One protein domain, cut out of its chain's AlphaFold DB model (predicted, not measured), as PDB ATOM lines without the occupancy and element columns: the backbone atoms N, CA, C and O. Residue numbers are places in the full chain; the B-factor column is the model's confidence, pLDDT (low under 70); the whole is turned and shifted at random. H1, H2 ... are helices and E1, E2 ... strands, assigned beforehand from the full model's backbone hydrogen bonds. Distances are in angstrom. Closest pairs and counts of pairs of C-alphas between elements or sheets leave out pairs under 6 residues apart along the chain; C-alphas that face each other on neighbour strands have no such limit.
ATOM      1  N   ILE A   4      -9.918  19.472  53.668       96.25
ATOM      2  CA  ILE A   4     -10.382  18.103  53.404       96.25
ATOM      3  C   ILE A   4     -10.380  17.855  51.891       96.25
ATOM      4  O   ILE A   4     -11.034  18.568  51.130       96.25
ATOM      5  N   GLY A   5      -9.626  16.850  51.446       95.75
ATOM      6  CA  GLY A   5      -9.612  16.428  50.045       95.75
ATOM      7  C   GLY A   5     -10.703  15.405  49.719       95.75
ATOM      8  O   GLY A   5     -11.350  14.859  50.607       95.75
ATOM      9  N   LYS A   6     -10.833  15.040  48.435       95.31
ATOM     10  CA  LYS A   6     -11.825  14.049  47.961       95.31
ATOM     11  C   LYS A   6     -11.702  12.646  48.576       95.31
ATOM     12  O   LYS A   6     -12.625  11.862  48.453       95.31
ATOM     13  N   SER A   7     -10.582  12.294  49.216       95.00
ATOM     14  CA  SER A   7     -10.472  11.024  49.953       95.00
ATOM     15  C   SER A   7     -11.098  11.065  51.353       95.00
ATOM     16  O   SER A   7     -10.933  10.098  52.087       95.00
ATOM     17  N   GLY A   8     -11.691  12.190  51.767       94.69
ATOM     18  CA  GLY A   8     -12.184  12.412  53.132       94.69
ATOM     19  C   GLY A   8     -11.082  12.670  54.167       94.69
ATOM     20  O   GLY A   8     -11.363  12.790  55.352       94.69
ATOM     21  N   LEU A   9      -9.819  12.780  53.742       95.75
ATOM     22  CA  LEU A   9      -8.679  13.018  54.635       95.75
ATOM     23  C   LEU A   9      -8.284  14.497  54.632       95.75
ATOM     24  O   LEU A   9      -8.289  15.147  53.581       95.75
ATOM     25  N   LEU A  10      -7.866  15.008  55.794       97.50
ATOM     26  CA  LEU A  10      -7.253  16.331  55.908       97.50
ATOM     27  C   LEU A  10      -5.903  16.342  55.188       97.50
ATOM     28  O   LEU A  10      -4.990  15.606  55.560       97.50
ATOM     29  N   ILE A  11      -5.748  17.244  54.228       98.00
ATOM     30  CA  ILE A  11      -4.498  17.513  53.525       98.00
ATOM     31  C   ILE A  11      -3.846  18.737  54.170       98.00
ATOM     32  O   ILE A  11      -4.326  19.853  53.992       98.00
ATOM     33  N   SER A  12      -2.756  18.544  54.920       97.44
ATOM     34  CA  SER A  12      -1.964  19.662  55.463       97.44
ATOM     35  C   SER A  12      -0.806  20.056  54.540       97.44
ATOM     36  O   SER A  12      -0.322  19.214  53.780       97.44
ATOM     37  N   PRO A  13      -0.284  21.292  54.648       97.06
ATOM     38  CA  PRO A  13       0.905  21.696  53.901       97.06
ATOM     39  C   PRO A  13       2.133  20.811  54.158       97.06
ATOM     40  O   PRO A  13       2.819  20.393  53.227       97.06
ATOM     41  N   LYS A  14       2.385  20.468  55.427       96.19
ATOM     42  CA  LYS A  14       3.593  19.735  55.839       96.19
ATOM     43  C   LYS A  14       3.530  18.238  55.538       96.19
ATOM     44  O   LYS A  14       4.545  17.633  55.194       96.19
ATOM     45  N   PHE A  15       2.362  17.620  55.701       96.88
ATOM     46  CA  PHE A  15       2.240  16.161  55.644       96.88
ATOM     47  C   PHE A  15       1.346  15.670  54.505       96.88
ATOM     48  O   PHE A  15       1.325  14.473  54.234       96.88
ATOM     49  N   GLY A  16       0.624  16.539  53.799       97.44
ATOM     50  CA  GLY A  16      -0.428  16.087  52.896       97.44
ATOM     51  C   GLY A  16      -1.476  15.272  53.676       97.44
ATOM     52  O   GLY A  16      -1.811  15.660  54.797       97.44
ATOM     53  N   PRO A  17      -1.986  14.149  53.135       97.50
ATOM     54  CA  PRO A  17      -3.016  13.342  53.799       97.50
ATOM     55  C   PRO A  17      -2.491  12.340  54.849       97.50
ATOM     56  O   PRO A  17      -3.286  11.628  55.453       97.50
ATOM     57  N   ARG A  18      -1.172  12.222  55.064       95.75
ATOM     58  CA  ARG A  18      -0.573  11.169  55.920       95.75
ATOM     59  C   ARG A  18      -0.416  11.591  57.383       95.75
ATOM     60  O   ARG A  18       0.692  11.608  57.921       95.75
ATOM     61  N   GLN A  19      -1.519  11.954  58.018       94.50
ATOM     62  CA  GLN A  19      -1.529  12.408  59.407       94.50
ATOM     63  C   GLN A  19      -2.724  11.833  60.163       94.50
ATOM     64  O   GLN A  19      -3.790  11.636  59.585       94.50
ATOM     65  N   LYS A  20      -2.530  11.568  61.457       92.06
ATOM     66  CA  LYS A  20      -3.604  11.208  62.385       92.06
ATOM     67  C   LYS A  20      -4.030  12.463  63.134       92.06
ATOM     68  O   LYS A  20      -3.180  13.253  63.535       92.06
ATOM     69  N   CYS A  49      -8.336  16.161  40.177       94.50
ATOM     70  CA  CYS A  49      -7.264  15.185  40.382       94.50
ATOM     71  C   CYS A  49      -7.755  13.731  40.479       94.50
ATOM     72  O   CYS A  49      -7.128  12.834  39.910       94.50
ATOM     73  N   ILE A  50      -8.806  13.482  41.268       94.44
ATOM     74  CA  ILE A  50      -9.508  12.189  41.461       94.44
ATOM     75  C   ILE A  50      -8.635  10.928  41.681       94.44
ATOM     76  O   ILE A  50      -9.105   9.795  41.583       94.44
ATOM     77  N   SER A  51      -7.348  11.092  41.996       97.38
ATOM     78  CA  SER A  51      -6.373   9.993  42.005       97.38
ATOM     79  C   SER A  51      -6.609   8.988  43.132       97.38
ATOM     80  O   SER A  51      -6.352   7.804  42.942       97.38
ATOM     81  N   CYS A  52      -7.125   9.435  44.283       97.44
ATOM     82  CA  CYS A  52      -7.504   8.558  45.394       97.44
ATOM     83  C   CYS A  52      -8.649   7.607  45.015       97.44
ATOM     84  O   CYS A  52      -8.577   6.427  45.339       97.44
ATOM     85  N   ILE A  53      -9.643   8.104  44.275       96.88
ATOM     86  CA  ILE A  53     -10.800   7.336  43.795       96.88
ATOM     87  C   ILE A  53     -10.317   6.247  42.834       96.88
ATOM     88  O   ILE A  53     -10.567   5.065  43.037       96.88
ATOM     89  N   ARG A  54      -9.505   6.632  41.841       96.81
ATOM     90  CA  ARG A  54      -8.956   5.710  40.829       96.81
ATOM     91  C   ARG A  54      -8.027   4.631  41.389       96.81
ATOM     92  O   ARG A  54      -7.785   3.642  40.705       96.81
ATOM     93  N   LYS A  55      -7.419   4.861  42.555       97.94
ATOM     94  CA  LYS A  55      -6.429   3.955  43.157       97.94
ATOM     95  C   LYS A  55      -6.952   3.171  44.353       97.94
ATOM     96  O   LYS A  55      -6.203   2.360  44.879       97.94
ATOM     97  N   CYS A  56      -8.199   3.379  44.769       97.62
ATOM     98  CA  CYS A  56      -8.795   2.579  45.827       97.62
ATOM     99  C   CYS A  56      -9.012   1.131  45.334       97.62
ATOM    100  O   CYS A  56      -9.794   0.948  44.400       97.62
ATOM    101  N   PRO A  57      -8.350   0.115  45.925       97.19
ATOM    102  CA  PRO A  57      -8.483  -1.273  45.473       97.19
ATOM    103  C   PRO A  57      -9.898  -1.823  45.708       97.19
ATOM    104  O   PRO A  57     -10.458  -2.469  44.830       97.19
ATOM    105  N   GLU A  58     -10.512  -1.453  46.833       97.38
ATOM    106  CA  GLU A  58     -11.848  -1.913  47.243       97.38
ATOM    107  C   GLU A  58     -12.990  -1.061  46.678       97.38
ATOM    108  O   GLU A  58     -14.153  -1.270  47.013       97.38
ATOM    109  N   LYS A  59     -12.677  -0.044  45.860       96.38
ATOM    110  CA  LYS A  59     -13.660   0.934  45.353       96.38
ATOM    111  C   LYS A  59     -14.502   1.581  46.469       96.38
ATOM    112  O   LYS A  59     -15.642   1.970  46.250       96.38
ATOM    113  N   ALA A  60     -13.905   1.748  47.652       97.44
ATOM    114  CA  ALA A  60     -14.514   2.414  48.803       97.44
ATOM    115  C   ALA A  60     -14.798   3.902  48.558       97.44
ATOM    116  O   ALA A  60     -15.587   4.496  49.277       97.44
ATOM    117  N   LEU A  61     -14.140   4.510  47.567       96.69
ATOM    118  CA  LEU A  61     -14.422   5.862  47.099       96.69
ATOM    119  C   LEU A  61     -15.054   5.770  45.709       96.69
ATOM    120  O   LEU A  61     -14.441   5.200  44.801       96.69
ATOM    121  N   SER A  62     -16.236   6.350  45.531       93.88
ATOM    122  CA  SER A  62     -16.975   6.334  44.263       93.88
ATOM    123  C   SER A  62     -17.694   7.660  44.014       93.88
ATOM    124  O   SER A  62     -17.804   8.489  44.912       93.88
ATOM    125  N   TYR A  63     -18.139   7.880  42.776       91.19
ATOM    126  CA  TYR A  63     -18.961   9.035  42.421       91.19
ATOM    127  C   TYR A  63     -20.444   8.681  42.477       91.19
ATOM    128  O   TYR A  63     -20.856   7.692  41.870       91.19
ATOM    129  N   LEU A  64     -21.223   9.528  43.144       89.44
ATOM    130  CA  LEU A  64     -22.682   9.547  43.097       89.44
ATOM    131  C   LEU A  64     -23.120  11.011  43.023       89.44
ATOM    132  O   LEU A  64     -22.675  11.813  43.838       89.44
ATOM    133  N   ASP A  65     -23.915  11.369  42.016       87.06
ATOM    134  CA  ASP A  65     -24.441  12.732  41.825       87.06
ATOM    135  C   ASP A  65     -23.373  13.842  41.864       87.06
ATOM    136  O   ASP A  65     -23.561  14.911  42.433       87.06
ATOM    137  N   ASN A  66     -22.224  13.587  41.227       83.81
ATOM    138  CA  ASN A  66     -21.031  14.452  41.212       83.81
ATOM    139  C   ASN A  66     -20.326  14.641  42.567       83.81
ATOM    140  O   ASN A  66     -19.295  15.317  42.634       83.81
ATOM    141  N   GLU A  67     -20.790  13.978  43.620       87.69
ATOM    142  CA  GLU A  67     -20.136  13.946  44.920       87.69
ATOM    143  C   GLU A  67     -19.369  12.641  45.126       87.69
ATOM    144  O   GLU A  67     -19.656  11.606  44.520       87.69
ATOM    145  N   VAL A  68     -18.336  12.701  45.967       92.44
ATOM    146  CA  VAL A  68     -17.574  11.504  46.327       92.44
ATOM    147  C   VAL A  68     -18.221  10.868  47.539       92.44
ATOM    148  O   VAL A  68     -18.278  11.484  48.599       92.44
ATOM    149  N   GLN A  69     -18.640   9.620  47.384       94.69
ATOM    150  CA  GLN A  69     -19.158   8.799  48.466       94.69
ATOM    151  C   GLN A  69     -18.049   7.911  49.020       94.69
ATOM    152  O   GLN A  69     -17.217   7.389  48.270       94.69
ATOM    153  N   PHE A  70     -18.044   7.742  50.342       95.75
ATOM    154  CA  PHE A  70     -17.143   6.841  51.043       95.75
ATOM    155  C   PHE A  70     -17.937   5.680  51.643       95.75
ATOM    156  O   PHE A  70     -18.758   5.876  52.532       95.75
ATOM    157  N   ASN A  71     -17.684   4.466  51.156       95.69
ATOM    158  CA  ASN A  71     -18.245   3.248  51.718       95.69
ATOM    159  C   ASN A  71     -17.259   2.649  52.727       95.69
ATOM    160  O   ASN A  71     -16.297   1.962  52.370       95.69
ATOM    161  N   GLU A  72     -17.517   2.918  54.001       94.12
ATOM    162  CA  GLU A  72     -16.713   2.436  55.122       94.12
ATOM    163  C   GLU A  72     -16.697   0.907  55.253       94.12
ATOM    164  O   GLU A  72     -15.671   0.353  55.644       94.12
ATOM    165  N   ASN A  73     -17.761   0.215  54.833       95.25
ATOM    166  CA  ASN A  73     -17.884  -1.242  54.972       95.25
ATOM    167  C   ASN A  73     -16.889  -2.017  54.102       95.25
ATOM    168  O   ASN A  73     -16.542  -3.151  54.420       95.25
ATOM    169  N   VAL A  74     -16.430  -1.415  53.002       96.69
ATOM    170  CA  VAL A  74     -15.438  -2.023  52.101       96.69
ATOM    171  C   VAL A  74     -14.051  -1.402  52.271       96.69
ATOM    172  O   VAL A  74     -13.073  -1.884  51.710       96.69
ATOM    173  N   CYS A  75     -13.914  -0.330  53.056       97.31
ATOM    174  CA  CYS A  75     -12.618   0.291  53.284       97.31
ATOM    175  C   CYS A  75     -11.774  -0.529  54.267       97.31
ATOM    176  O   CYS A  75     -11.971  -0.491  55.479       97.31
ATOM    177  N   ILE A  76     -10.729  -1.176  53.761       97.00
ATOM    178  CA  ILE A  76      -9.776  -1.937  54.587       97.00
ATOM    179  C   ILE A  76      -8.660  -1.072  55.214       97.00
ATOM    180  O   ILE A  76      -7.630  -1.578  55.663       97.00
ATOM    181  N   GLY A  77      -8.823   0.255  55.230       95.00
ATOM    182  CA  GLY A  77      -7.841   1.190  55.787       95.00
ATOM    183  C   GLY A  77      -7.645   1.021  57.295       95.00
ATOM    184  O   GLY A  77      -6.515   0.902  57.761       95.00
ATOM    185  N   CYS A  78      -8.744   0.955  58.052       86.94
ATOM    186  CA  CYS A  78      -8.704   0.794  59.508       86.94
ATOM    187  C   CYS A  78      -8.451  -0.657  59.936       86.94
ATOM    188  O   CYS A  78      -7.767  -0.883  60.929       86.94
ATOM    189  N   SER A  79      -8.987  -1.629  59.194       92.19
ATOM    190  CA  SER A  79      -8.908  -3.050  59.549       92.19
ATOM    191  C   SER A  79      -7.593  -3.712  59.131       92.19
ATOM    192  O   SER A  79      -7.102  -4.574  59.851       92.19
ATOM    193  N   GLN A  80      -7.009  -3.316  57.993       95.50
ATOM    194  CA  GLN A  80      -5.804  -3.947  57.431       95.50
ATOM    195  C   GLN A  80      -4.681  -2.952  57.093       95.50
ATOM    196  O   GLN A  80      -3.646  -3.339  56.556       95.50
ATOM    197  N   GLY A  81      -4.851  -1.659  57.388       94.44
ATOM    198  CA  GLY A  81      -3.799  -0.660  57.180       94.44
ATOM    199  C   GLY A  81      -3.594  -0.238  55.720       94.44
ATOM    200  O   GLY A  81      -2.509   0.230  55.364       94.44
ATOM    201  N   CYS A  82      -4.603  -0.380  54.853       97.25
ATOM    202  CA  CYS A  82      -4.506   0.101  53.472       97.25
ATOM    203  C   CYS A  82      -4.286   1.623  53.412       97.25
ATOM    204  O   CYS A  82      -4.951   2.404  54.090       97.25
ATOM    205  N   THR A  83      -3.349   2.054  52.564       97.12
ATOM    206  CA  THR A  83      -2.938   3.465  52.423       97.12
ATOM    207  C   THR A  83      -2.857   3.916  50.965       97.12
ATOM    208  O   THR A  83      -2.259   4.948  50.659       97.12
ATOM    209  N   GLU A  84      -3.470   3.184  50.036       98.00
ATOM    210  CA  GLU A  84      -3.327   3.458  48.600       98.00
ATOM    211  C   GLU A  84      -3.890   4.826  48.189       98.00
ATOM    212  O   GLU A  84      -3.293   5.521  47.366       98.00
ATOM    213  N   CYS A  85      -4.967   5.293  48.830       97.50
ATOM    214  CA  CYS A  85      -5.488   6.645  48.610       97.50
ATOM    215  C   CYS A  85      -4.497   7.740  49.054       97.50
ATOM    216  O   CYS A  85      -4.336   8.745  48.356       97.50
ATOM    217  N   ILE A  86      -3.782   7.523  50.166       97.94
ATOM    218  CA  ILE A  86      -2.729   8.409  50.683       97.94
ATOM    219  C   ILE A  86      -1.537   8.402  49.726       97.94
ATOM    220  O   ILE A  86      -1.116   9.465  49.265       97.94
ATOM    221  N   LYS A  87      -1.031   7.212  49.372       98.06
ATOM    222  CA  LYS A  87       0.113   7.047  48.465       98.06
ATOM    223  C   LYS A  87      -0.154   7.640  47.088       98.06
ATOM    224  O   LYS A  87       0.757   8.187  46.472       98.06
ATOM    225  N   ALA A  88      -1.386   7.543  46.589       98.00
ATOM    226  CA  ALA A  88      -1.780   8.080  45.292       98.00
ATOM    227  C   ALA A  88      -1.868   9.614  45.266       98.00
ATOM    228  O   ALA A  88      -1.731  10.202  44.190       98.00
ATOM    229  N   CYS A  89      -2.078  10.259  46.415       98.31
ATOM    230  CA  CYS A  89      -2.333  11.692  46.502       98.31
ATOM    231  C   CYS A  89      -1.124  12.539  46.046       98.31
ATOM    232  O   CYS A  89      -0.015  12.361  46.561       98.31
ATOM    233  N   PRO A  90      -1.304  13.520  45.136       98.31
ATOM    234  CA  PRO A  90      -0.219  14.405  44.708       98.31
ATOM    235  C   PRO A  90       0.440  15.184  45.847       98.31
ATOM    236  O   PRO A  90       1.651  15.376  45.811       98.31
ATOM    237  N   PHE A  91      -0.318  15.564  46.880       98.25
ATOM    238  CA  PHE A  91       0.230  16.242  48.058       98.25
ATOM    239  C   PHE A  91       1.207  15.358  48.841       98.25
ATOM    240  O   PHE A  91       2.185  15.867  49.376       98.25
ATOM    241  N   TYR A  92       0.991  14.038  48.862       97.94
ATOM    242  CA  TYR A  92       1.952  13.094  49.433       97.94
ATOM    243  C   TYR A  92       3.181  12.922  48.528       97.94
ATOM    244  O   TYR A  92       4.309  12.951  49.010       97.94
ATOM    245  N   LYS A  93       2.976  12.787  47.210       97.38
ATOM    246  CA  LYS A  93       4.062  12.502  46.252       97.38
ATOM    247  C   LYS A  93       4.977  13.691  45.956       97.38
ATOM    248  O   LYS A  93       6.159  13.498  45.694       97.38
ATOM    249  N   ARG A  94       4.417  14.898  45.874       97.19
ATOM    250  CA  ARG A  94       5.099  16.098  45.354       97.19
ATOM    251  C   ARG A  94       5.244  17.207  46.393       97.19
ATOM    252  O   ARG A  94       6.073  18.090  46.194       97.19
ATOM    253  N   GLY A  95       4.475  17.152  47.478       97.44
ATOM    254  CA  GLY A  95       4.396  18.220  48.468       97.44
ATOM    255  C   GLY A  95       3.427  19.333  48.066       97.44
ATOM    256  O   GLY A  95       3.013  19.444  46.911       97.44
ATOM    257  N   TYR A  96       3.055  20.145  49.052       98.00
ATOM    258  CA  TYR A  96       2.014  21.163  48.935       98.00
ATOM    259  C   TYR A  96       2.348  22.266  47.927       98.00
ATOM    260  O   TYR A  96       1.572  22.475  46.996       98.00
ATOM    261  N   GLU A  97       3.522  22.898  48.038       97.94
ATOM    262  CA  GLU A  97       3.890  24.043  47.188       97.94
ATOM    263  C   GLU A  97       3.888  23.697  45.698       97.94
ATOM    264  O   GLU A  97       3.266  24.381  44.890       97.94
ATOM    265  N   LYS A  98       4.475  22.553  45.328       98.06
ATOM    266  CA  LYS A  98       4.496  22.104  43.928       98.06
ATOM    267  C   LYS A  98       3.091  21.856  43.385       98.06
ATOM    268  O   LYS A  98       2.822  22.117  42.215       98.06
ATOM    269  N   VAL A  99       2.191  21.317  44.209       98.00
ATOM    270  CA  VAL A  99       0.793  21.110  43.809       98.00
ATOM    271  C   VAL A  99       0.072  22.451  43.665       98.00
ATOM    272  O   VAL A  99      -0.679  22.624  42.707       98.00
ATOM    273  N   HIS A 100       0.350  23.409  44.545       97.69
ATOM    274  CA  HIS A 100      -0.216  24.754  44.484       97.69
ATOM    275  C   HIS A 100       0.225  25.509  43.221       97.69
ATOM    276  O   HIS A 100      -0.604  26.089  42.523       97.69
ATOM    277  N   GLU A 101       1.505  25.436  42.852       97.88
ATOM    278  CA  GLU A 101       2.016  26.006  41.597       97.88
ATOM    279  C   GLU A 101       1.347  25.393  40.360       97.88
ATOM    280  O   GLU A 101       1.012  26.099  39.405       97.88
ATOM    281  N   ILE A 102       1.141  24.071  40.363       96.06
ATOM    282  CA  ILE A 102       0.415  23.378  39.290       96.06
ATOM    283  C   ILE A 102      -1.029  23.878  39.227       96.06
ATOM    284  O   ILE A 102      -1.524  24.152  38.135       96.06
ATOM    285  N   PHE A 103      -1.690  24.016  40.379       96.62
ATOM    286  CA  PHE A 103      -3.056  24.519  40.455       96.62
ATOM    287  C   PHE A 103      -3.172  25.934  39.880       96.62
ATOM    288  O   PHE A 103      -3.986  26.136  38.983       96.62
ATOM    289  N   LYS A 104      -2.297  26.871  40.278       96.69
ATOM    290  CA  LYS A 104      -2.272  28.243  39.731       96.69
ATOM    291  C   LYS A 104      -2.197  28.247  38.202       96.69
ATOM    292  O   LYS A 104      -3.025  28.869  37.544       96.69
ATOM    293  N   LYS A 105      -1.293  27.446  37.624       95.44
ATOM    294  CA  LYS A 105      -1.156  27.304  36.162       95.44
ATOM    295  C   LYS A 105      -2.412  26.735  35.491       95.44
ATOM    296  O   LYS A 105      -2.701  27.079  34.344       95.44
ATOM    297  N   ILE A 106      -3.135  25.827  36.153       92.50
ATOM    298  CA  ILE A 106      -4.401  25.273  35.645       92.50
ATOM    299  C   ILE A 106      -5.501  26.341  35.694       92.50
ATOM    300  O   ILE A 106      -6.220  26.507  34.707       92.50
ATOM    301  N   SER A 107      -5.609  27.074  36.802       92.62
ATOM    302  CA  SER A 107      -6.616  28.119  37.007       92.62
ATOM    303  C   SER A 107      -6.436  29.287  36.034       92.62
ATOM    304  O   SER A 107      -7.379  29.631  35.324       92.62
ATOM    305  N   GLU A 108      -5.210  29.785  35.854       93.75
ATOM    306  CA  GLU A 108      -4.894  30.839  34.873       93.75
ATOM    307  C   GLU A 108      -5.286  30.449  33.438       93.75
ATOM    308  O   GLU A 108      -5.788  31.266  32.661       93.75
ATOM    309  N   LYS A 109      -5.064  29.185  33.052       91.38
ATOM    310  CA  LYS A 109      -5.455  28.682  31.725       91.38
ATOM    311  C   LYS A 109      -6.973  28.621  31.559       91.38
ATOM    312  O   LYS A 109      -7.465  28.898  30.466       91.38
ATOM    313  N   ARG A 110      -7.709  28.263  32.616       89.56
ATOM    314  CA  ARG A 110      -9.181  28.235  32.608       89.56
ATOM    315  C   ARG A 110      -9.764  29.635  32.458       89.56
ATOM    316  O   ARG A 110     -10.629  29.832  31.611       89.56
ATOM    317  N   GLU A 111      -9.239  30.608  33.196       89.25
ATOM    318  CA  GLU A 111      -9.677  32.004  33.102       89.25
ATOM    319  C   GLU A 111      -9.459  32.594  31.705       89.25
ATOM    320  O   GLU A 111     -10.347  33.254  31.167       89.25
ATOM    321  N   LYS A 112      -8.305  32.325  31.079       88.38
ATOM    322  CA  LYS A 112      -8.023  32.779  29.705       88.38
ATOM    323  C   LYS A 112      -8.996  32.177  28.689       88.38
ATOM    324  O   LYS A 112      -9.490  32.894  27.821       88.38
ATOM    325  N   LYS A 113      -9.315  30.884  28.819       85.44
ATOM    326  CA  LYS A 113     -10.280  30.200  27.945       85.44
ATOM    327  C   LYS A 113     -11.689  30.790  28.076       85.44
ATOM    328  O   LYS A 113     -12.342  31.001  27.064       85.44
ATOM    329  N   ASN A 114     -12.115  31.118  29.295       81.31
ATOM    330  CA  ASN A 114     -13.435  31.703  29.551       81.31
ATOM    331  C   ASN A 114     -13.580  33.153  29.058       81.31
ATOM    332  O   ASN A 114     -14.701  33.608  28.907       81.31
ATOM    333  N   LYS A 115     -12.477  33.879  28.824       77.19
ATOM    334  CA  LYS A 115     -12.484  35.244  28.255       77.19
ATOM    335  C   LYS A 115     -12.452  35.279  26.722       77.19
ATOM    336  O   LYS A 115     -12.591  36.348  26.144       77.19
ATOM    337  N   THR A 116     -12.172  34.141  26.082       71.19
ATOM    338  CA  THR A 116     -12.060  34.016  24.615       71.19
ATOM    339  C   THR A 116     -13.311  33.365  24.000       71.19
ATOM    340  O   THR A 116     -13.459  33.365  22.782       71.19
TER     341      THR A 116
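What this domain is: This is residues 4 to 20 and 49 to 116 of the 117 residues of an uncharacterized protein of Methanobrevibacter sp (UniProt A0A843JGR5). A small two-stranded hairpin, E1 and E2, sits at one side of a body of short helices and loops, with H1 and H3 together near its middle. The long helix H5 makes an arm at one end, where residues 101 to 116 stick out, while H2 lies toward the opposite end. The printed part has 85 residues with five named helices and two named strands, in the order H1 E1 E2 H2 H3 H4 H5; the sheet, E1 - E2, is antiparallel and the class is mostly helix. The whole is loose, with a radius of gyration of the C-alphas of 14.8 A, and flat, spanning 49 by 32 by 17 A.

Where its parts are: Find C-alpha 61 at (-14.422, 5.862, 47.099), where E1, residues 61 to 64, begins its 9.9 A; E2, residues 67 to 70, covers 9.8 A. Before them is H1, residues 51 to 55, 6.1 A. After them come H2, residues 77 to 80, 5.8 A; H3, residues 84 to 88, 5.9 A; and H4, residues 90 to 94, 5.6 A. From C-alpha 96 at (2.014, 21.163, 48.935), H5, residues 96 to 114, runs 26.9 A to C-alpha 114 at (-13.435, 31.703, 29.551).

How they stand to each other: Look first at the hairpin of E1 and E2: N 69 and O 62 are 2.8 A apart, and N 64 and O 67 2.9 A, within hydrogen-bond range. The closest C-alphas of H1 and E1, Ile 53 and Leu 61, are 5.1 A apart. H1 and H3 touch, their closest C-alphas, Cys 52 and Cys 85, 4.3 A apart. H4 is close but not clearly touching to H3, with C-alphas Ile 86 and Tyr 92 closest at 6.7 A, and likewise to H5, with Phe 91 and Val 99 at 6.5 A. H2 is apart from H1, H3, H4 and H5. In H1, H3, H4 and H5 every O i to N i+4 pair is within hydrogen-bond range; H2 is too short for one, and its one O i to N i+3 pair is not within range.

The domain as a whole: The C-alphas of Ser 79 and Thr 116 are the farthest apart, 51.0 A. Residues 21 to 48 are not printed; C-alphas 20 and 49 are 22.7 A apart across this cut. Residues 4 to 20 hold no named element, and no link between named elements is long. The mean pLDDT of the printed part is 94.6, and no printed residue is under 70.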